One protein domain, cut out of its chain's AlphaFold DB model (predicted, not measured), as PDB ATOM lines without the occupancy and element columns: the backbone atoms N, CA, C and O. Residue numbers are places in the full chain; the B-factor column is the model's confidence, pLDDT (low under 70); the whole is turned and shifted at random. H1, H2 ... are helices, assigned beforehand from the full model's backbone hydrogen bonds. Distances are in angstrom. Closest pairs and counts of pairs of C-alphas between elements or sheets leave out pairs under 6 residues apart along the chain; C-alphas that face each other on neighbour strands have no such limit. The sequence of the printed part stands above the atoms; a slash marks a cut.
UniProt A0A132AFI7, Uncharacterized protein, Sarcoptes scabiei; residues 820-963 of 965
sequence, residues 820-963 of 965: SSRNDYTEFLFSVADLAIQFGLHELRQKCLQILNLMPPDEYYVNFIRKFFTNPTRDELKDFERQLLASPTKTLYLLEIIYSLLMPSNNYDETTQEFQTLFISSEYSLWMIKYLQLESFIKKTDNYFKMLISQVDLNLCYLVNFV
ATOM      1  N   SER A 820      74.484  95.198  89.995       91.56
ATOM      2  CA  SER A 820      74.348  94.326  91.177       91.56
ATOM      3  C   SER A 820      74.400  92.825  90.869       91.56
ATOM      4  O   SER A 820      74.598  92.011  91.768       91.56
ATOM      5  N   SER A 821      74.203  92.444  89.604       89.56
ATOM      6  CA  SER A 821      74.255  91.046  89.167       89.56
ATOM      7  C   SER A 821      75.687  90.518  89.046       89.56
ATOM      8  O   SER A 821      75.897  89.306  89.029       89.56
ATOM      9  N   ARG A 822      76.689  91.404  88.944       89.38
ATOM     10  CA  ARG A 822      78.112  91.039  88.876       89.38
ATOM     11  C   ARG A 822      78.860  91.585  90.096       89.38
ATOM     12  O   ARG A 822      79.169  92.772  90.154       89.38
ATOM     13  N   ASN A 823      79.246  90.686  91.002       90.31
ATOM     14  CA  ASN A 823      79.975  91.014  92.238       90.31
ATOM     15  C   ASN A 823      81.259  91.839  92.001       90.31
ATOM     16  O   ASN A 823      81.620  92.680  92.821       90.31
ATOM     17  N   ASP A 824      81.930  91.659  90.858       91.44
ATOM     18  CA  ASP A 824      83.160  92.389  90.515       91.44
ATOM     19  C   ASP A 824      82.978  93.919  90.532       91.44
ATOM     20  O   ASP A 824      83.900  94.649  90.909       91.44
ATOM     21  N   TYR A 825      81.799  94.422  90.143       93.06
ATOM     22  CA  TYR A 825      81.507  95.856  90.178       93.06
ATOM     23  C   TYR A 825      81.301  96.351  91.608       93.06
ATOM     24  O   TYR A 825      81.847  97.392  91.976       93.06
ATOM     25  N   THR A 826      80.564  95.597  92.423       92.12
ATOM     26  CA  THR A 826      80.303  95.916  93.831       92.12
ATOM     27  C   THR A 826      81.601  95.930  94.646       92.12
ATOM     28  O   THR A 826      81.880  96.909  95.340       92.12
ATOM     29  N   GLU A 827      82.450  94.908  94.498       92.12
ATOM     30  CA  GLU A 827      83.778  94.847  95.134       92.12
ATOM     31  C   GLU A 827      84.680  96.010  94.711       92.12
ATOM     32  O   GLU A 827      85.385  96.603  95.531       92.12
ATOM     33  N   PHE A 828      84.639  96.394  93.434       94.06
ATOM     34  CA  PHE A 828      85.403  97.543  92.963       94.06
ATOM     35  C   PHE A 828      84.863  98.878  93.499       94.06
ATOM     36  O   PHE A 828      85.635  99.770  93.841       94.06
ATOM     37  N   LEU A 829      83.547  99.038  93.647       94.06
ATOM     38  CA  LEU A 829      82.984 100.226  94.295       94.06
ATOM     39  C   LEU A 829      83.397 100.323  95.770       94.06
ATOM     40  O   LEU A 829      83.634 101.434  96.252       94.06
ATOM     41  N   PHE A 830      83.543  99.189  96.469       92.38
ATOM     42  CA  PHE A 830      84.127  99.172  97.812       92.38
ATOM     43  C   PHE A 830      85.570  99.662  97.790       92.38
ATOM     44  O   PHE A 830      85.890 100.590  98.529       92.38
ATOM     45  N   SER A 831      86.414  99.134  96.898       92.31
ATOM     46  CA  SER A 831      87.819  99.551  96.833       92.31
ATOM     47  C   SER A 831      87.979 101.049  96.544       92.31
ATOM     48  O   SER A 831      88.807 101.708  97.178       92.31
ATOM     49  N   VAL A 832      87.140 101.628  95.676       91.81
ATOM     50  CA  VAL A 832      87.127 103.080  95.425       91.81
ATOM     51  C   VAL A 832      86.676 103.867  96.663       91.81
ATOM     52  O   VAL A 832      87.305 104.868  97.020       91.81
ATOM     53  N   ALA A 833      85.608 103.438  97.339       90.19
ATOM     54  CA  ALA A 833      85.116 104.106  98.544       90.19
ATOM     55  C   ALA A 833      86.129 104.032  99.700       90.19
ATOM     56  O   ALA A 833      86.345 105.023 100.400       90.19
ATOM     57  N   ASP A 834      86.796 102.891  99.867       87.44
ATOM     58  CA  ASP A 834      87.816 102.682 100.891       87.44
ATOM     59  C   ASP A 834      89.083 103.498 100.605       87.44
ATOM     60  O   ASP A 834      89.656 104.089 101.525       87.44
ATOM     61  N   LEU A 835      89.466 103.637  99.330       86.94
ATOM     62  CA  LEU A 835      90.503 104.579  98.908       86.94
ATOM     63  C   LEU A 835      90.115 106.012  99.296       86.94
ATOM     64  O   LEU A 835      90.911 106.735  99.897       86.94
ATOM     65  N   ALA A 836      88.874 106.421  99.032       86.38
ATOM     66  CA  ALA A 836      88.394 107.747  99.413       86.38
ATOM     67  C   ALA A 836      88.447 107.979 100.937       86.38
ATOM     68  O   ALA A 836      88.763 109.086 101.376       86.38
ATOM     69  N   ILE A 837      88.202 106.951 101.759       82.56
ATOM     70  CA  ILE A 837      88.373 107.014 103.223       82.56
ATOM     71  C   ILE A 837      89.845 107.204 103.591       82.56
ATOM     72  O   ILE A 837      90.160 108.079 104.397       82.56
ATOM     73  N   GLN A 838      90.743 106.422 102.989       81.00
ATOM     74  CA  GLN A 838      92.180 106.489 103.259       81.00
ATOM     75  C   GLN A 838      92.762 107.884 102.975       81.00
ATOM     76  O   GLN A 838      93.635 108.342 103.713       81.00
ATOM     77  N   PHE A 839      92.265 108.562 101.937       78.50
ATOM     78  CA  PHE A 839      92.712 109.900 101.530       78.50
ATOM     79  C   PHE A 839      91.866 111.058 102.085       78.50
ATOM     80  O   PHE A 839      92.196 112.215 101.834       78.50
ATOM     81  N   GLY A 840      90.791 110.788 102.835       79.81
ATOM     82  CA  GLY A 840      89.898 111.831 103.357       79.81
ATOM     83  C   GLY A 840      89.085 112.566 102.277       79.81
ATOM     84  O   GLY A 840      88.709 113.721 102.459       79.81
ATOM     85  N   LEU A 841      88.812 111.918 101.142       84.31
ATOM     86  CA  LEU A 841      88.107 112.496  99.996       84.31
ATOM     87  C   LEU A 841      86.589 112.359 100.167       84.31
ATOM     88  O   LEU A 841      85.984 111.348  99.798       84.31
ATOM     89  N   HIS A 842      85.958 113.384 100.738       86.12
ATOM     90  CA  HIS A 842      84.533 113.350 101.076       86.12
ATOM     91  C   HIS A 842      83.608 113.212  99.858       86.12
ATOM     92  O   HIS A 842      82.669 112.418  99.905       86.12
ATOM     93  N   GLU A 843      83.871 113.945  98.776       89.38
ATOM     94  CA  GLU A 843      83.004 113.967  97.591       89.38
ATOM     95  C   GLU A 843      83.042 112.641  96.818       89.38
ATOM     96  O   GLU A 843      81.995 112.060  96.531       89.38
ATOM     97  N   LEU A 844      84.243 112.100  96.576       91.00
ATOM     98  CA  LEU A 844      84.425 110.798  95.926       91.00
ATOM     99  C   LEU A 844      83.688 109.691  96.690       91.00
ATOM    100  O   LEU A 844      82.925 108.919  96.108       91.00
ATOM    101  N   ARG A 845      83.841 109.676  98.020       89.12
ATOM    102  CA  ARG A 845      83.130 108.744  98.898       89.12
ATOM    103  C   ARG A 845      81.611 108.870  98.767       89.12
ATOM    104  O   ARG A 845      80.926 107.853  98.683       89.12
ATOM    105  N   GLN A 846      81.076 110.091  98.777       90.38
ATOM    106  CA  GLN A 846      79.633 110.320  98.653       90.38
ATOM    107  C   GLN A 846      79.089 109.806  97.317       90.38
ATOM    108  O   GLN A 846      78.042 109.165  97.309       90.38
ATOM    109  N   LYS A 847      79.809 110.019  96.209       93.00
ATOM    110  CA  LYS A 847      79.400 109.534  94.882       93.00
ATOM    111  C   LYS A 847      79.425 108.006  94.777       93.00
ATOM    112  O   LYS A 847      78.484 107.427  94.239       93.00
ATOM    113  N   CYS A 848      80.426 107.339  95.354       93.00
ATOM    114  CA  CYS A 848      80.442 105.873  95.440       93.00
ATOM    115  C   CYS A 848      79.256 105.329  96.242       93.00
ATOM    116  O   CYS A 848      78.542 104.443  95.775       93.00
ATOM    117  N   LEU A 849      79.005 105.895  97.428       90.56
ATOM    118  CA  LEU A 849      77.864 105.504  98.259       90.56
ATOM    119  C   LEU A 849      76.528 105.798  97.575       90.56
ATOM    120  O   LEU A 849      75.577 105.044  97.753       90.56
ATOM    121  N   GLN A 850      76.438 106.873  96.789       93.12
ATOM    122  CA  GLN A 850      75.250 107.179  95.998       93.12
ATOM    123  C   GLN A 850      74.953 106.052  95.003       93.12
ATOM    124  O   GLN A 850      73.810 105.615  94.935       93.12
ATOM    125  N   ILE A 851      75.957 105.534  94.287       94.12
ATOM    126  CA  ILE A 851      75.767 104.418  93.346       94.12
ATOM    127  C   ILE A 851      75.363 103.134  94.077       94.12
ATOM    128  O   ILE A 851      74.366 102.524  93.698       94.12
ATOM    129  N   LEU A 852      76.053 102.773  95.167       93.12
ATOM    130  CA  LEU A 852      75.694 101.601  95.983       93.12
ATOM    131  C   LEU A 852      74.250 101.681  96.511       93.12
ATOM    132  O   LEU A 852      73.572 100.665  96.615       93.12
ATOM    133  N   ASN A 853      73.760 102.891  96.796       91.12
ATOM    134  CA  ASN A 853      72.385 103.144  97.233       91.12
ATOM    135  C   ASN A 853      71.329 103.074  96.115       91.12
ATOM    136  O   ASN A 853      70.138 102.915  96.418       91.12
ATOM    137  N   LEU A 854      71.745 103.251  94.857       91.12
ATOM    138  CA  LEU A 854      70.903 103.168  93.656       91.12
ATOM    139  C   LEU A 854      70.824 101.739  93.104       91.12
ATOM    140  O   LEU A 854      69.820 101.365  92.504       91.12
ATOM    141  N   MET A 855      71.860 100.931  93.326       92.88
ATOM    142  CA  MET A 855      71.864  99.506  92.996       92.88
ATOM    143  C   MET A 855      70.963  98.727  93.966       92.88
ATOM    144  O   MET A 855      70.914  99.075  95.148       92.88
ATOM    145  N   PRO A 856      70.250  97.677  93.523       91.50
ATOM    146  CA  PRO A 856      69.646  96.735  94.451       91.50
ATOM    147  C   PRO A 856      70.742  95.930  95.184       91.50
ATOM    148  O   PRO A 856      71.908  95.956  94.773       91.50
ATOM    149  N   PRO A 857      70.396  95.237  96.285       91.12
ATOM    150  CA  PRO A 857      71.316  94.370  97.007       91.12
ATOM    151  C   PRO A 857      71.951  93.349  96.069       91.12
ATOM    152  O   PRO A 857      71.243  92.610  95.385       91.12
ATOM    153  N   ASP A 858      73.279  93.315  96.054       91.62
ATOM    154  CA  ASP A 858      74.053  92.400  95.222       91.62
ATOM    155  C   ASP A 858      73.650  90.935  95.464       91.62
ATOM    156  O   ASP A 858      73.595  90.451  96.603       91.62
ATOM    157  N   GLU A 859      73.358  90.223  94.374       88.19
ATOM    158  CA  GLU A 859      72.790  88.874  94.421       88.19
ATOM    159  C   GLU A 859      73.743  87.861  95.078       88.19
ATOM    160  O   GLU A 859      73.300  86.955  95.797       88.19
ATOM    161  N   TYR A 860      75.057  88.026  94.891       90.50
ATOM    162  CA  TYR A 860      76.059  87.169  95.519       90.50
ATOM    163  C   TYR A 860      76.030  87.338  97.039       90.50
ATOM    164  O   TYR A 860      75.953  86.340  97.763       90.50
ATOM    165  N   TYR A 861      76.019  88.578  97.536       89.31
ATOM    166  CA  TYR A 861      76.016  88.845  98.976       89.31
ATOM    167  C   TYR A 861      74.695  88.486  99.658       89.31
ATOM    168  O   TYR A 861      74.713  87.951 100.769       89.31
ATOM    169  N   VAL A 862      73.555  88.697  98.996       88.06
ATOM    170  CA  VAL A 862      72.247  88.244  99.500       88.06
ATOM    171  C   VAL A 862      72.237  86.725  99.680       88.06
ATOM    172  O   VAL A 862      71.837  86.223 100.734       88.06
ATOM    173  N   ASN A 863      72.714  85.980  98.680       87.69
ATOM    174  CA  ASN A 863      72.784  84.521  98.744       87.69
ATOM    175  C   ASN A 863      73.822  84.032  99.762       87.69
ATOM    176  O   ASN A 863      73.577  83.043 100.452       87.69
ATOM    177  N   PHE A 864      74.955  84.727  99.888       86.31
ATOM    178  CA  PHE A 864      75.977  84.454 100.897       86.31
ATOM    179  C   PHE A 864      75.415  84.590 102.320       86.31
ATOM    180  O   PHE A 864      75.538  83.660 103.115       86.31
ATOM    181  N   ILE A 865      74.714  85.692 102.615       87.00
ATOM    182  CA  ILE A 865      74.086  85.934 103.923       87.00
ATOM    183  C   ILE A 865      72.990  84.899 104.207       87.00
ATOM    184  O   ILE A 865      72.958  84.325 105.294       87.00
ATOM    185  N   ARG A 866      72.112  84.608 103.237       85.88
ATOM    186  CA  ARG A 866      71.056  83.593 103.412       85.88
ATOM    187  C   ARG A 866      71.634  82.212 103.715       85.88
ATOM    188  O   ARG A 866      71.188  81.575 104.663       85.88
ATOM    189  N   LYS A 867      72.653  81.774 102.967       82.94
ATOM    190  CA  LYS A 867      73.332  80.490 103.212       82.94
ATOM    191  C   LYS A 867      73.953  80.436 104.606       82.94
ATOM    192  O   LYS A 867      73.728  79.461 105.323       82.94
ATOM    193  N   PHE A 868      74.647  81.500 105.011       82.06
ATOM    194  CA  PHE A 868      75.304  81.582 106.314       82.06
ATOM    195  C   PHE A 868      74.333  81.352 107.484       82.06
ATOM    196  O   PHE A 868      74.631  80.569 108.381       82.06
ATOM    197  N   PHE A 869      73.144  81.964 107.453       79.56
ATOM    198  CA  PHE A 869      72.150  81.801 108.523       79.56
ATOM    199  C   PHE A 869      71.310  80.516 108.426       79.56
ATOM    200  O   PHE A 869      70.652  80.164 109.400       79.56
ATOM    201  N   THR A 870      71.336  79.786 107.302       77.06
ATOM    202  CA  THR A 870      70.601  78.510 107.165       77.06
ATOM    203  C   THR A 870      71.303  77.300 107.785       77.06
ATOM    204  O   THR A 870      70.616  76.469 108.365       77.06
ATOM    205  N   ASN A 871      72.631  77.163 107.663       69.31
ATOM    206  CA  ASN A 871      73.411  76.053 108.245       69.31
ATOM    207  C   ASN A 871      74.908  76.426 108.342       69.31
ATOM    208  O   ASN A 871      75.688  76.031 107.477       69.31
ATOM    209  N   PRO A 872      75.332  77.176 109.369       64.62
ATOM    210  CA  PRO A 872      76.710  77.649 109.483       64.62
ATOM    211  C   PRO A 872      77.678  76.529 109.891       64.62
ATOM    212  O   PRO A 872      77.568  75.938 110.969       64.62
ATOM    213  N   THR A 873      78.685  76.269 109.061       67.25
ATOM    214  CA  THR A 873      79.859  75.467 109.434       67.25
ATOM    215  C   THR A 873      80.936  76.333 110.109       67.25
ATOM    216  O   THR A 873      80.992  77.551 109.948       67.25
ATOM    217  N   ARG A 874      81.846  75.716 110.885       63.91
ATOM    218  CA  ARG A 874      82.946  76.442 111.563       63.91
ATOM    219  C   ARG A 874      83.914  77.147 110.605       63.91
ATOM    220  O   ARG A 874      84.557  78.111 111.020       63.91
ATOM    221  N   ASP A 875      84.039  76.669 109.370       63.25
ATOM    222  CA  ASP A 875      84.894  77.292 108.357       63.25
ATOM    223  C   ASP A 875      84.200  78.507 107.714       63.25
ATOM    224  O   ASP A 875      84.826  79.557 107.571       63.25
ATOM    225  N   GLU A 876      82.884  78.437 107.480       67.50
ATOM    226  CA  GLU A 876      82.078  79.559 106.966       67.50
ATOM    227  C   GLU A 876      82.025  80.757 107.928       67.50
ATOM    228  O   GLU A 876      81.916  81.896 107.482       67.50
ATOM    229  N   LEU A 877      82.175  80.540 109.239       68.06
ATOM    230  CA  LEU A 877      82.329  81.609 110.238       68.06
ATOM    231  C   LEU A 877      83.572  82.454 110.039       68.06
ATOM    232  O   LEU A 877      83.495  83.678 110.079       68.06
ATOM    233  N   LYS A 878      84.717  81.807 109.822       70.31
ATOM    234  CA  LYS A 878      85.976  82.521 109.595       70.31
ATOM    235  C   LYS A 878      85.931  83.281 108.280       70.31
ATOM    236  O   LYS A 878      86.504  84.363 108.177       70.31
ATOM    237  N   ASP A 879      85.252  82.728 107.283       75.56
ATOM    238  CA  ASP A 879      85.080  83.387 105.996       75.56
ATOM    239  C   ASP A 879      84.099  84.561 106.088       75.56
ATOM    240  O   ASP A 879      84.392  85.631 105.554       75.56
ATOM    241  N   PHE A 880      83.006  84.431 106.843       76.62
ATOM    242  CA  PHE A 880      82.091  85.534 107.142       76.62
ATOM    243  C   PHE A 880      82.770  86.638 107.967       76.62
ATOM    244  O   PHE A 880      82.669  87.810 107.616       76.62
ATOM    245  N   GLU A 881      83.543  86.280 108.995       74.12
ATOM    246  CA  GLU A 881      84.391  87.197 109.771       74.12
ATOM    247  C   GLU A 881      85.340  87.996 108.875       74.12
ATOM    248  O   GLU A 881      85.418  89.224 108.967       74.12
ATOM    249  N   ARG A 882      86.052  87.304 107.979       77.19
ATOM    250  CA  ARG A 882      86.977  87.928 107.026       77.19
ATOM    251  C   ARG A 882      86.259  88.859 106.056       77.19
ATOM    252  O   ARG A 882      86.775  89.935 105.781       77.19
ATOM    253  N   GLN A 883      85.093  88.459 105.551       77.50
ATOM    254  CA  GLN A 883      84.277  89.253 104.626       77.50
ATOM    255  C   GLN A 883      83.710  90.508 105.303       77.50
ATOM    256  O   GLN A 883      83.793  91.595 104.733       77.50
ATOM    257  N   LEU A 884      83.190  90.375 106.528       75.88
ATOM    258  CA  LEU A 884      82.618  91.473 107.307       75.88
ATOM    259  C   LEU A 884      83.684  92.513 107.679       75.88
ATOM    260  O   LEU A 884      83.402  93.706 107.663       75.88
ATOM    261  N   LEU A 885      84.908  92.077 107.989       72.75
ATOM    262  CA  LEU A 885      86.029  92.945 108.371       72.75
ATOM    263  C   LEU A 885      86.937  93.381 107.221       72.75
ATOM    264  O   LEU A 885      87.928  94.074 107.470       72.75
ATOM    265  N   ALA A 886      86.648  92.963 105.989       76.69
ATOM    266  CA  ALA A 886      87.510  93.254 104.851       76.69
ATOM    267  C   ALA A 886      87.684  94.767 104.659       76.69
ATOM    268  O   ALA A 886      88.810  95.242 104.501       76.69
ATOM    269  N   SER A 887      86.584  95.525 104.733       82.12
ATOM    270  CA  SER A 887      86.615  96.978 104.612       82.12
ATOM    271  C   SER A 887      85.391  97.660 105.232       82.12
ATOM    272  O   SER A 887      84.325  97.050 105.285       82.12
ATOM    273  N   PRO A 888      85.503  98.923 105.692       81.50
ATOM    274  CA  PRO A 888      84.379  99.642 106.294       81.50
ATOM    275  C   PRO A 888      83.183  99.812 105.364       81.50
ATOM    276  O   PRO A 888      82.042  99.727 105.823       81.50
ATOM    277  N   THR A 889      83.431 100.056 104.076       86.62
ATOM    278  CA  THR A 889      82.355 100.203 103.092       86.62
ATOM    279  C   THR A 889      81.618  98.882 102.913       86.62
ATOM    280  O   THR A 889      80.386  98.853 102.951       86.62
ATOM    281  N   LYS A 890      82.366  97.778 102.813       88.56
ATOM    282  CA  LYS A 890      81.806  96.432 102.711       88.56
ATOM    283  C   LYS A 890      81.033  96.039 103.970       88.56
ATOM    284  O   LYS A 890      79.932  95.511 103.851       88.56
ATOM    285  N   THR A 891      81.535  96.362 105.166       85.75
ATOM    286  CA  THR A 891      80.802  96.144 106.426       85.75
ATOM    287  C   THR A 891      79.457  96.865 106.418       85.75
ATOM    288  O   THR A 891      78.439  96.241 106.706       85.75
ATOM    289  N   LEU A 892      79.436  98.161 106.076       86.56
ATOM    290  CA  LEU A 892      78.197  98.941 106.031       86.56
ATOM    291  C   LEU A 892      77.191  98.315 105.061       86.56
ATOM    292  O   LEU A 892      76.047  98.080 105.440       86.56
ATOM    293  N   TYR A 893      77.636  97.997 103.844       89.44
ATOM    294  CA  TYR A 893      76.777  97.418 102.817       89.44
ATOM    295  C   TYR A 893      76.197  96.068 103.260       89.44
ATOM    296  O   TYR A 893      74.992  95.858 103.167       89.44
ATOM    297  N   LEU A 894      77.013  95.170 103.827       88.44
ATOM    298  CA  LEU A 894      76.540  93.877 104.339       88.44
ATOM    299  C   LEU A 894      75.520  94.032 105.476       88.44
ATOM    300  O   LEU A 894      74.522  93.310 105.494       88.44
ATOM    301  N   LEU A 895      75.730  94.976 106.398       86.25
ATOM    302  CA  LEU A 895      74.773  95.256 107.475       86.25
ATOM    303  C   LEU A 895      73.444  95.796 106.933       86.25
ATOM    304  O   LEU A 895      72.382  95.398 107.411       86.25
ATOM    305  N   GLU A 896      73.489  96.655 105.916       87.75
ATOM    306  CA  GLU A 896      72.292  97.142 105.226       87.75
ATOM    307  C   GLU A 896      71.554  96.007 104.494       87.75
ATOM    308  O   GLU A 896      70.324  95.954 104.562       87.75
ATOM    309  N   ILE A 897      72.269  95.042 103.890       89.50
ATOM    310  CA  ILE A 897      71.642  93.844 103.305       89.50
ATOM    311  C   ILE A 897      70.946  93.027 104.396       89.50
ATOM    312  O   ILE A 897      69.773  92.689 104.236       89.50
ATOM    313  N   ILE A 898      71.629  92.729 105.506       87.69
ATOM    314  CA  ILE A 898      71.045  91.975 106.629       87.69
ATOM    315  C   ILE A 898      69.778  92.678 107.124       87.69
ATOM    316  O   ILE A 898      68.731  92.045 107.259       87.69
ATOM    317  N   TYR A 899      69.841  93.995 107.325       87.00
ATOM    318  CA  TYR A 899      68.688  94.777 107.755       87.00
ATOM    319  C   TYR A 899      67.548  94.748 106.725       87.00
ATOM    320  O   TYR A 899      66.387  94.619 107.107       87.00
ATOM    321  N   SER A 900      67.854  94.785 105.425       88.19
ATOM    322  CA  SER A 900      66.850  94.664 104.359       88.19
ATOM    323  C   SER A 900      66.168  93.294 104.305       88.19
ATOM    324  O   SER A 900      64.980  93.221 104.001       88.19
ATOM    325  N   LEU A 901      66.884  92.219 104.651       86.81
ATOM    326  CA  LEU A 901      66.329  90.867 104.728       86.81
ATOM    327  C   LEU A 901      65.470  90.668 105.980       86.81
ATOM    328  O   LEU A 901      64.468  89.961 105.924       86.81
ATOM    329  N   LEU A 902      65.843  91.295 107.099       85.69
ATOM    330  CA  LEU A 902      65.074  91.251 108.344       85.69
ATOM    331  C   LEU A 902      63.819  92.122 108.278       85.69
ATOM    332  O   LEU A 902      62.757  91.718 108.747       85.69
ATOM    333  N   MET A 903      63.937  93.326 107.724       84.69
ATOM    334  CA  MET A 903      62.880  94.333 107.688       84.69
ATOM    335  C   MET A 903      62.722  94.892 106.269       84.69
ATOM    336  O   MET A 903      63.060  96.058 106.035       84.69
ATOM    337  N   PRO A 904      62.189  94.098 105.322       85.06
ATOM    338  CA  PRO A 904      61.982  94.545 103.951       85.06
ATOM    339  C   PRO A 904      60.936  95.661 103.878       85.06
ATOM    340  O   PRO A 904      59.987  95.718 104.667       85.06
ATOM    341  N   SER A 905      61.115  96.574 102.924       79.69
ATOM    342  CA  SER A 905      60.187  97.686 102.685       79.69
ATOM    343  C   SER A 905      58.846  97.249 102.089       79.69
ATOM    344  O   SER A 905      57.817  97.852 102.385       79.69
ATOM    345  N   ASN A 906      58.839  96.190 101.279       73.62
ATOM    346  CA  ASN A 906      57.611  95.577 100.782       73.62
ATOM    347  C   ASN A 906      56.989  94.653 101.850       73.62
ATOM    348  O   ASN A 906      57.538  94.464 102.936       73.62
ATOM    349  N   ASN A 907      55.786  94.134 101.586       65.00
ATOM    350  CA  ASN A 907      55.048  93.319 102.556       65.00
ATOM    351  C   ASN A 907      55.840  92.076 103.011       65.00
ATOM    352  O   ASN A 907      56.696  91.573 102.292       65.00
ATOM    353  N   TYR A 908      55.537  91.598 104.223       66.12
ATOM    354  CA  TYR A 908      56.136  90.392 104.790       66.12
ATOM    355  C   TYR A 908      55.729  89.159 103.981       66.12
ATOM    356  O   TYR A 908      54.564  88.759 104.027       66.12
ATOM    357  N   ASP A 909      56.695  88.550 103.304       69.88
ATOM    358  CA  ASP A 909      56.532  87.253 102.654       69.88
ATOM    359  C   ASP A 909      56.986  86.125 103.601       69.88
ATOM    360  O   ASP A 909      57.766  86.353 104.531       69.88
ATOM    361  N   GLU A 910      56.540  84.887 103.356       71.88
ATOM    362  CA  GLU A 910      56.937  83.701 104.147       71.88
ATOM    363  C   GLU A 910      58.468  83.555 104.234       71.88
ATOM    364  O   GLU A 910      59.013  83.241 105.289       71.88
ATOM    365  N   THR A 911      59.177  83.906 103.156       74.88
ATOM    366  CA  THR A 911      60.650  83.894 103.095       74.88
ATOM    367  C   THR A 911      61.314  84.876 104.067       74.88
ATOM    368  O   THR A 911      62.400  84.609 104.581       74.88
ATOM    369  N   THR A 912      60.672  86.014 104.349       81.38
ATOM    370  CA  THR A 912      61.153  86.989 105.335       81.38
ATOM    371  C   THR A 912      61.003  86.436 106.744       81.38
ATOM    372  O   THR A 912      61.928  86.550 107.543       81.38
ATOM    373  N   GLN A 913      59.861  85.812 107.046       79.62
ATOM    374  CA  GLN A 913      59.620  85.193 108.352       79.62
ATOM    375  C   GLN A 913      60.603  84.049 108.606       79.62
ATOM    376  O   GLN A 913      61.186  83.966 109.684       79.62
ATOM    377  N   GLU A 914      60.852  83.219 107.594       82.25
ATOM    378  CA  GLU A 914      61.838  82.143 107.663       82.25
ATOM    379  C   GLU A 914      63.237  82.695 107.984       82.25
ATOM    380  O   GLU A 914      63.858  82.281 108.964       82.25
ATOM    381  N   PHE A 915      63.697  83.723 107.261       84.88
ATOM    382  CA  PHE A 915      64.990  84.351 107.544       84.88
ATOM    383  C   PHE A 915      65.049  85.022 108.926       84.88
ATOM    384  O   PHE A 915      66.058  84.894 109.614       84.88
ATOM    385  N   GLN A 916      63.977  85.691 109.370       84.19
ATOM    386  CA  GLN A 916      63.898  86.266 110.719       84.19
ATOM    387  C   GLN A 916      64.081  85.187 111.790       84.19
ATOM    388  O   GLN A 916      64.903  85.354 112.689       84.19
ATOM    389  N   THR A 917      63.369  84.060 111.678       80.44
ATOM    390  CA  THR A 917      63.491  82.954 112.642       80.44
ATOM    391  C   THR A 917      64.893  82.347 112.654       80.44
ATOM    392  O   THR A 917      65.440  82.107 113.731       80.44
ATOM    393  N   LEU A 918      65.515  82.165 111.486       82.38
ATOM    394  CA  LEU A 918      66.887  81.665 111.358       82.38
ATOM    395  C   LEU A 918      67.914  82.638 111.950       82.38
ATOM    396  O   LEU A 918      68.809  82.228 112.680       82.38
ATOM    397  N   PHE A 919      67.765  83.937 111.692       83.38
ATOM    398  CA  PHE A 919      68.660  84.957 112.229       83.38
ATOM    399  C   PHE A 919      68.579  85.032 113.758       83.38
ATOM    400  O   PHE A 919      69.612  84.981 114.426       83.38
ATOM    401  N   ILE A 920      67.361  85.094 114.309       79.19
ATOM    402  CA  ILE A 920      67.111  85.193 115.757       79.19
ATOM    403  C   ILE A 920      67.572  83.928 116.488       79.19
ATOM    404  O   ILE A 920      68.175  84.020 117.552       79.19
ATOM    405  N   SER A 921      67.313  82.745 115.923       74.62
ATOM    406  CA  SER A 921      67.729  81.472 116.531       74.62
ATOM    407  C   SER A 921      69.237  81.205 116.434       74.62
ATOM    408  O   SER A 921      69.741  80.300 117.099       74.62
ATOM    409  N   SER A 922      69.973  81.984 115.636       76.00
ATOM    410  CA  SER A 922      71.415  81.816 115.471       76.00
ATOM    411  C   SER A 922      72.212  82.459 116.614       76.00
ATOM    412  O   SER A 922      72.085  83.654 116.885       76.00
ATOM    413  N   GLU A 923      73.142  81.708 117.219       71.88
ATOM    414  CA  GLU A 923      74.119  82.245 118.194       71.88
ATOM    415  C   GLU A 923      75.045  83.317 117.572       71.88
ATOM    416  O   GLU A 923      75.670  84.124 118.266       71.88
ATOM    417  N   TYR A 924      75.119  83.343 116.241       73.81
ATOM    418  CA  TYR A 924      75.992  84.211 115.457       73.81
ATOM    419  C   TYR A 924      75.471  85.643 115.310       73.81
ATOM    420  O   TYR A 924      76.269  86.555 115.093       73.81
ATOM    421  N   SER A 925      74.163  85.865 115.475       74.25
ATOM    422  CA  SER A 925      73.561  87.206 115.486       74.25
ATOM    423  C   SER A 925      74.094  88.055 116.652       74.25
ATOM    424  O   SER A 925      74.594  89.164 116.450       74.25
ATOM    425  N   LEU A 926      74.101  87.492 117.865       71.69
ATOM    426  CA  LEU A 926      74.668  88.107 119.070       71.69
ATOM    427  C   LEU A 926      76.183  88.283 118.988       71.69
ATOM    428  O   LEU A 926      76.719  89.279 119.482       71.69
ATOM    429  N   TRP A 927      76.882  87.316 118.388       74.50
ATOM    430  CA  TRP A 927      78.314  87.441 118.142       74.50
ATOM    431  C   TRP A 927      78.605  88.633 117.221       74.50
ATOM    432  O   TRP A 927      79.442  89.459 117.576       74.50
ATOM    433  N   MET A 928      77.870  88.784 116.114       74.00
ATOM    434  CA  MET A 928      78.058  89.880 115.158       74.00
ATOM    435  C   MET A 928      77.904  91.251 115.826       74.00
ATOM    436  O   MET A 928      78.773  92.106 115.666       74.00
ATOM    437  N   ILE A 929      76.861  91.433 116.642       72.00
ATOM    438  CA  ILE A 929      76.613  92.678 117.391       72.00
ATOM    439  C   ILE A 929      77.763  92.977 118.367       72.00
ATOM    440  O   ILE A 929      78.308  94.079 118.384       72.00
ATOM    441  N   LYS A 930      78.201  91.984 119.156       71.31
ATOM    442  CA  LYS A 930      79.344  92.151 120.078       71.31
ATOM    443  C   LYS A 930      80.646  92.450 119.338       71.31
ATOM    444  O   LYS A 930      81.516  93.139 119.866       71.31
ATOM    445  N   TYR A 931      80.787  91.921 118.129       69.56
ATOM    446  CA  TYR A 931      81.983  92.061 117.318       69.56
ATOM    447  C   TYR A 931      82.087  93.444 116.651       69.56
ATOM    448  O   TYR A 931      83.177  94.011 116.593       69.56
ATOM    449  N   LEU A 932      80.964  94.042 116.232       67.38
ATOM    450  CA  LEU A 932      80.907  95.419 115.710       67.38
ATOM    451  C   LEU A 932      81.308  96.474 116.757       67.38
ATOM    452  O   LEU A 932      81.813  97.540 116.404       67.38
ATOM    453  N   GLN A 933      81.157  96.152 118.045       67.38
ATOM    454  CA  GLN A 933      81.535  97.003 119.178       67.38
ATOM    455  C   GLN A 933      83.037  96.939 119.536       67.38
ATOM    456  O   GLN A 933      83.483  97.639 120.449       67.38
ATOM    457  N   LEU A 934      83.849  96.133 118.835       65.56
ATOM    458  CA  LEU A 934      85.291  96.019 119.092       65.56
ATOM    459  C   LEU A 934      86.072  97.274 118.651       65.56
ATOM    460  O   LEU A 934      85.979  97.740 117.513       65.56
ATOM    461  N   GLU A 935      86.960  97.769 119.524       55.59
ATOM    462  CA  GLU A 935      87.789  98.967 119.275       55.59
ATOM    463  C   GLU A 935      88.694  98.876 118.029       55.59
ATOM    464  O   GLU A 935      89.088  99.902 117.465       55.59
ATOM    465  N   SER A 936      89.065  97.664 117.605       58.72
ATOM    466  CA  SER A 936      89.971  97.428 116.473       58.72
ATOM    467  C   SER A 936      89.362  97.844 115.131       58.72
ATOM    468  O   SER A 936      90.083  98.352 114.269       58.72
ATOM    469  N   PHE A 937      88.047  97.680 114.971       61.97
ATOM    470  CA  PHE A 937      87.306  98.099 113.784       61.97
ATOM    471  C   PHE A 937      87.122  99.622 113.769       61.97
ATOM    472  O   PHE A 937      87.459 100.291 112.794       61.97
ATOM    473  N   ILE A 938      86.726 100.200 114.905       60.38
ATOM    474  CA  ILE A 938      86.468 101.638 115.080       60.38
ATOM    475  C   ILE A 938      87.719 102.497 114.793       60.38
ATOM    476  O   ILE A 938      87.608 103.643 114.363       60.38
ATOM    477  N   LYS A 939      88.942 101.989 114.978       61.09
ATOM    478  CA  LYS A 939      90.164 102.773 114.689       61.09
ATOM    479  C   LYS A 939      90.464 102.957 113.194       61.09
ATOM    480  O   LYS A 939      91.181 103.894 112.860       61.09
ATOM    481  N   LYS A 940      89.931 102.110 112.304       60.47
ATOM    482  CA  LYS A 940      90.217 102.146 110.852       60.47
ATOM    483  C   LYS A 940      89.182 102.920 110.022       60.47
ATOM    484  O   LYS A 940      89.336 103.011 108.809       60.47
ATOM    485  N   THR A 941      88.135 103.458 110.647       63.41
ATOM    486  CA  THR A 941      86.966 104.024 109.955       63.41
ATOM    487  C   THR A 941      86.824 105.533 110.173       63.41
ATOM    488  O   THR A 941      87.127 106.049 111.251       63.41
ATOM    489  N   ASP A 942      86.358 106.260 109.151       70.25
ATOM    490  CA  ASP A 942      86.021 107.689 109.271       70.25
ATOM    491  C   ASP A 942      84.744 107.875 110.119       70.25
ATOM    492  O   ASP A 942      83.867 107.007 110.151       70.25
ATOM    493  N   ASN A 943      84.610 109.025 110.786       73.06
ATOM    494  CA  ASN A 943      83.487 109.378 111.662       73.06
ATOM    495  C   ASN A 943      82.124 109.232 110.970       73.06
ATOM    496  O   ASN A 943      81.149 108.832 111.606       73.06
ATOM    497  N   TYR A 944      82.060 109.497 109.664       75.00
ATOM    498  CA  TYR A 944      80.843 109.326 108.871       75.00
ATOM    499  C   TYR A 944      80.381 107.860 108.802       75.00
ATOM    500  O   TYR A 944      79.224 107.559 109.090       75.00
ATOM    501  N   PHE A 945      81.289 106.932 108.483       74.06
ATOM    502  CA  PHE A 945      80.970 105.501 108.445       74.06
ATOM    503  C   PHE A 945      80.674 104.954 109.838       74.06
ATOM    504  O   PHE A 945      79.770 104.141 109.980       74.06
ATOM    505  N   LYS A 946      81.366 105.441 110.878       74.50
ATOM    506  CA  LYS A 946      81.036 105.088 112.267       74.50
ATOM    507  C   LYS A 946      79.596 105.423 112.603       74.50
ATOM    508  O   LYS A 946      78.916 104.591 113.186       74.50
ATOM    509  N   MET A 947      79.136 106.616 112.232       77.25
ATOM    510  CA  MET A 947      77.764 107.041 112.484       77.25
ATOM    511  C   MET A 947      76.756 106.134 111.766       77.25
ATOM    512  O   MET A 947      75.814 105.670 112.400       77.25
ATOM    513  N   LEU A 948      76.976 105.839 110.479       74.44
ATOM    514  CA  LEU A 948      76.079 104.977 109.700       74.44
ATOM    515  C   LEU A 948      76.057 103.537 110.218       74.44
ATOM    516  O   LEU A 948      74.983 102.991 110.455       74.44
ATOM    517  N   ILE A 949      77.228 102.949 110.467       75.06
ATOM    518  CA  ILE A 949      77.340 101.590 111.012       75.06
ATOM    519  C   ILE A 949      76.694 101.527 112.395       75.06
ATOM    520  O   ILE A 949      75.904 100.626 112.641       75.06
ATOM    521  N   SER A 950      76.946 102.513 113.264       74.00
ATOM    522  CA  SER A 950      76.321 102.569 114.593       74.00
ATOM    523  C   SER A 950      74.802 102.686 114.498       74.00
ATOM    524  O   SER A 950      74.096 102.110 115.313       74.00
ATOM    525  N   GLN A 951      74.274 103.417 113.512       75.12
ATOM    526  CA  GLN A 951      72.834 103.549 113.314       75.12
ATOM    527  C   GLN A 951      72.193 102.229 112.864       75.12
ATOM    528  O   GLN A 951      71.127 101.869 113.364       75.12
ATOM    529  N   VAL A 952      72.826 101.509 111.934       72.38
ATOM    530  CA  VAL A 952      72.338 100.196 111.481       72.38
ATOM    531  C   VAL A 952      72.475  99.156 112.596       72.38
ATOM    532  O   VAL A 952      71.525  98.423 112.853       72.38
ATOM    533  N   ASP A 953      73.597  99.152 113.317       73.56
ATOM    534  CA  ASP A 953      73.837  98.279 114.472       73.56
ATOM    535  C   ASP A 953      72.801  98.508 115.582       73.56
ATOM    536  O   ASP A 953      72.198  97.563 116.082       73.56
ATOM    537  N   LEU A 954      72.482  99.768 115.899       75.31
ATOM    538  CA  LEU A 954      71.453 100.104 116.884       75.31
ATOM    539  C   LEU A 954      70.074  99.555 116.478       75.31
ATOM    540  O   LEU A 954      69.360  99.007 117.317       75.31
ATOM    541  N   ASN A 955      69.712  99.648 115.193       74.25
ATOM    542  CA  ASN A 955      68.464  99.077 114.677       74.25
ATOM    543  C   ASN A 955      68.451  97.541 114.764       74.25
ATOM    544  O   ASN A 955      67.429  96.962 115.131       74.25
ATOM    545  N   LEU A 956      69.577  96.884 114.463       74.75
ATOM    546  CA  LEU A 956      69.727  95.431 114.594       74.75
ATOM    547  C   LEU A 956      69.650  94.985 116.064       74.75
ATOM    548  O   LEU A 956      68.944  94.028 116.374       74.75
ATOM    549  N   CYS A 957      70.283  95.719 116.983       71.25
ATOM    550  CA  CYS A 957      70.218  95.473 118.425       71.25
ATOM    551  C   CYS A 957      68.782  95.532 118.959       71.25
ATOM    552  O   CYS A 957      68.388  94.682 119.756       71.25
ATOM    553  N   TYR A 958      67.986  96.517 118.525       69.94
ATOM    554  CA  TYR A 958      66.574  96.599 118.911       69.94
ATOM    555  C   TYR A 958      65.775  95.384 118.438       69.94
ATOM    556  O   TYR A 958      64.932  94.900 119.186       69.94
ATOM    557  N   LEU A 959      66.045  94.876 117.232       69.25
ATOM    558  CA  LEU A 959      65.358  93.697 116.698       69.25
ATOM    559  C   LEU A 959      65.700  92.424 117.480       69.25
ATOM    560  O   LEU A 959      64.798  91.645 117.769       69.25
ATOM    561  N   VAL A 960      66.966  92.228 117.858       66.50
ATOM    562  CA  VAL A 960      67.394  91.049 118.634       66.50
ATOM    563  C   VAL A 960      66.870  91.112 120.077       66.50
ATOM    564  O   VAL A 960      66.263  90.155 120.553       66.50
ATOM    565  N   ASN A 961      66.992  92.264 120.750       60.66
ATOM    566  CA  ASN A 961      66.546  92.433 122.143       60.66
ATOM    567  C   ASN A 961      65.015  92.391 122.319       60.66
ATOM    568  O   ASN A 961      64.532  92.121 123.420       60.66
ATOM    569  N   PHE A 962      64.240  92.692 121.271       57.06
ATOM    570  CA  PHE A 962      62.775  92.617 121.316       57.06
ATOM    571  C   PHE A 962      62.252  91.174 121.263       57.06
ATOM    572  O   PHE A 962      61.096  90.959 121.597       57.06
ATOM    573  N   VAL A 963      63.074  90.204 120.844       50.78
ATOM    574  CA  VAL A 963      62.667  88.793 120.713       50.78
ATOM    575  C   VAL A 963      63.227  87.905 121.832       50.78
ATOM    576  O   VAL A 963      62.674  86.842 122.100       50.78
TER     577      VAL A 963
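AT A GLANCE: This is residues 820 to 963 of the 965 residues of an uncharacterized protein of Sarcoptes scabiei (UniProt A0A132AFI7). A compact helical body is built round H5, which runs through its middle; H9 packs beside H5, the hairpin of H1 and H2 sits at one end of H5, and H6 stands at the other. H3 packs crosswise on H5, H4 meets it at a corner, and H7 packs beside H9. The printed part has 144 residues with nine named helices, H1 to H9 in chain order, and no named strand: all helix. The radius of gyration of the C-alphas is 15.0 A; the spans are 41 by 33 by 29 A.

HOW THE PARTS SIT: Start at H9, residues 943 to 961, which touches the hub H5, residues 888 to 902, at a shallow tilt of 28 degrees; C-alphas 892 and 949 are closest, 5.7 A. H7, residues 923 to 932, touches residues 953 to 960 of H9 alone, closest C-alphas 929 and 953, 6.9 A. H8, residues 935 to 938, is close to H9 but not clearly touching, C-alphas 938 and 946 being closest at 7.0 A. Residues 888 to 890 of H5 alone touch H1, residues 823 to 839, closest C-alphas 830 and 889, 5.7 A. H1 forms a hairpin with H2, residues 842 to 854, closest C-alphas 833 and 845, 5.1 A. H3, residues 859 to 870, touches H5 with residues 861 to 865 alone at a steep tilt of 64 degrees, closest C-alphas 862 and 897, 6.8 A. H4, residues 874 to 884, touches H5 only at the corner, closest C-alphas 884 and 891, 5.1 A. Residues 901 to 902 of H5 alone touch H6, residues 910 to 921, closest C-alphas 902 and 916, 5.6 A. H1 and H9, for instance, are apart. Every O i to N i+4 pair is within hydrogen-bond range in H1, H2, H3, H5, H6, H7 and H9; H4 has 6 of 7, and H8 is too short for one.

IN THESE COORDINATES: Find C-alpha 943 at (83.487, 109.378, 111.662); from there H9 runs 26.2 A to C-alpha 961 at (66.546, 92.433, 122.143). H1 begins at C-alpha 823, (79.975, 91.014, 92.238), and measures 24.6 A; H5 measures 21.1 A.

THE WHOLE: Look at Phe 839 and Glu 910 for the two C-alphas farthest apart, 44.4 A. The printed part has no cut and no long link; residues 905 to 910 stand free. The pLDDT is under 70 at residues 871 to 877, 907 to 909, 931 to 941 and 958 to 963.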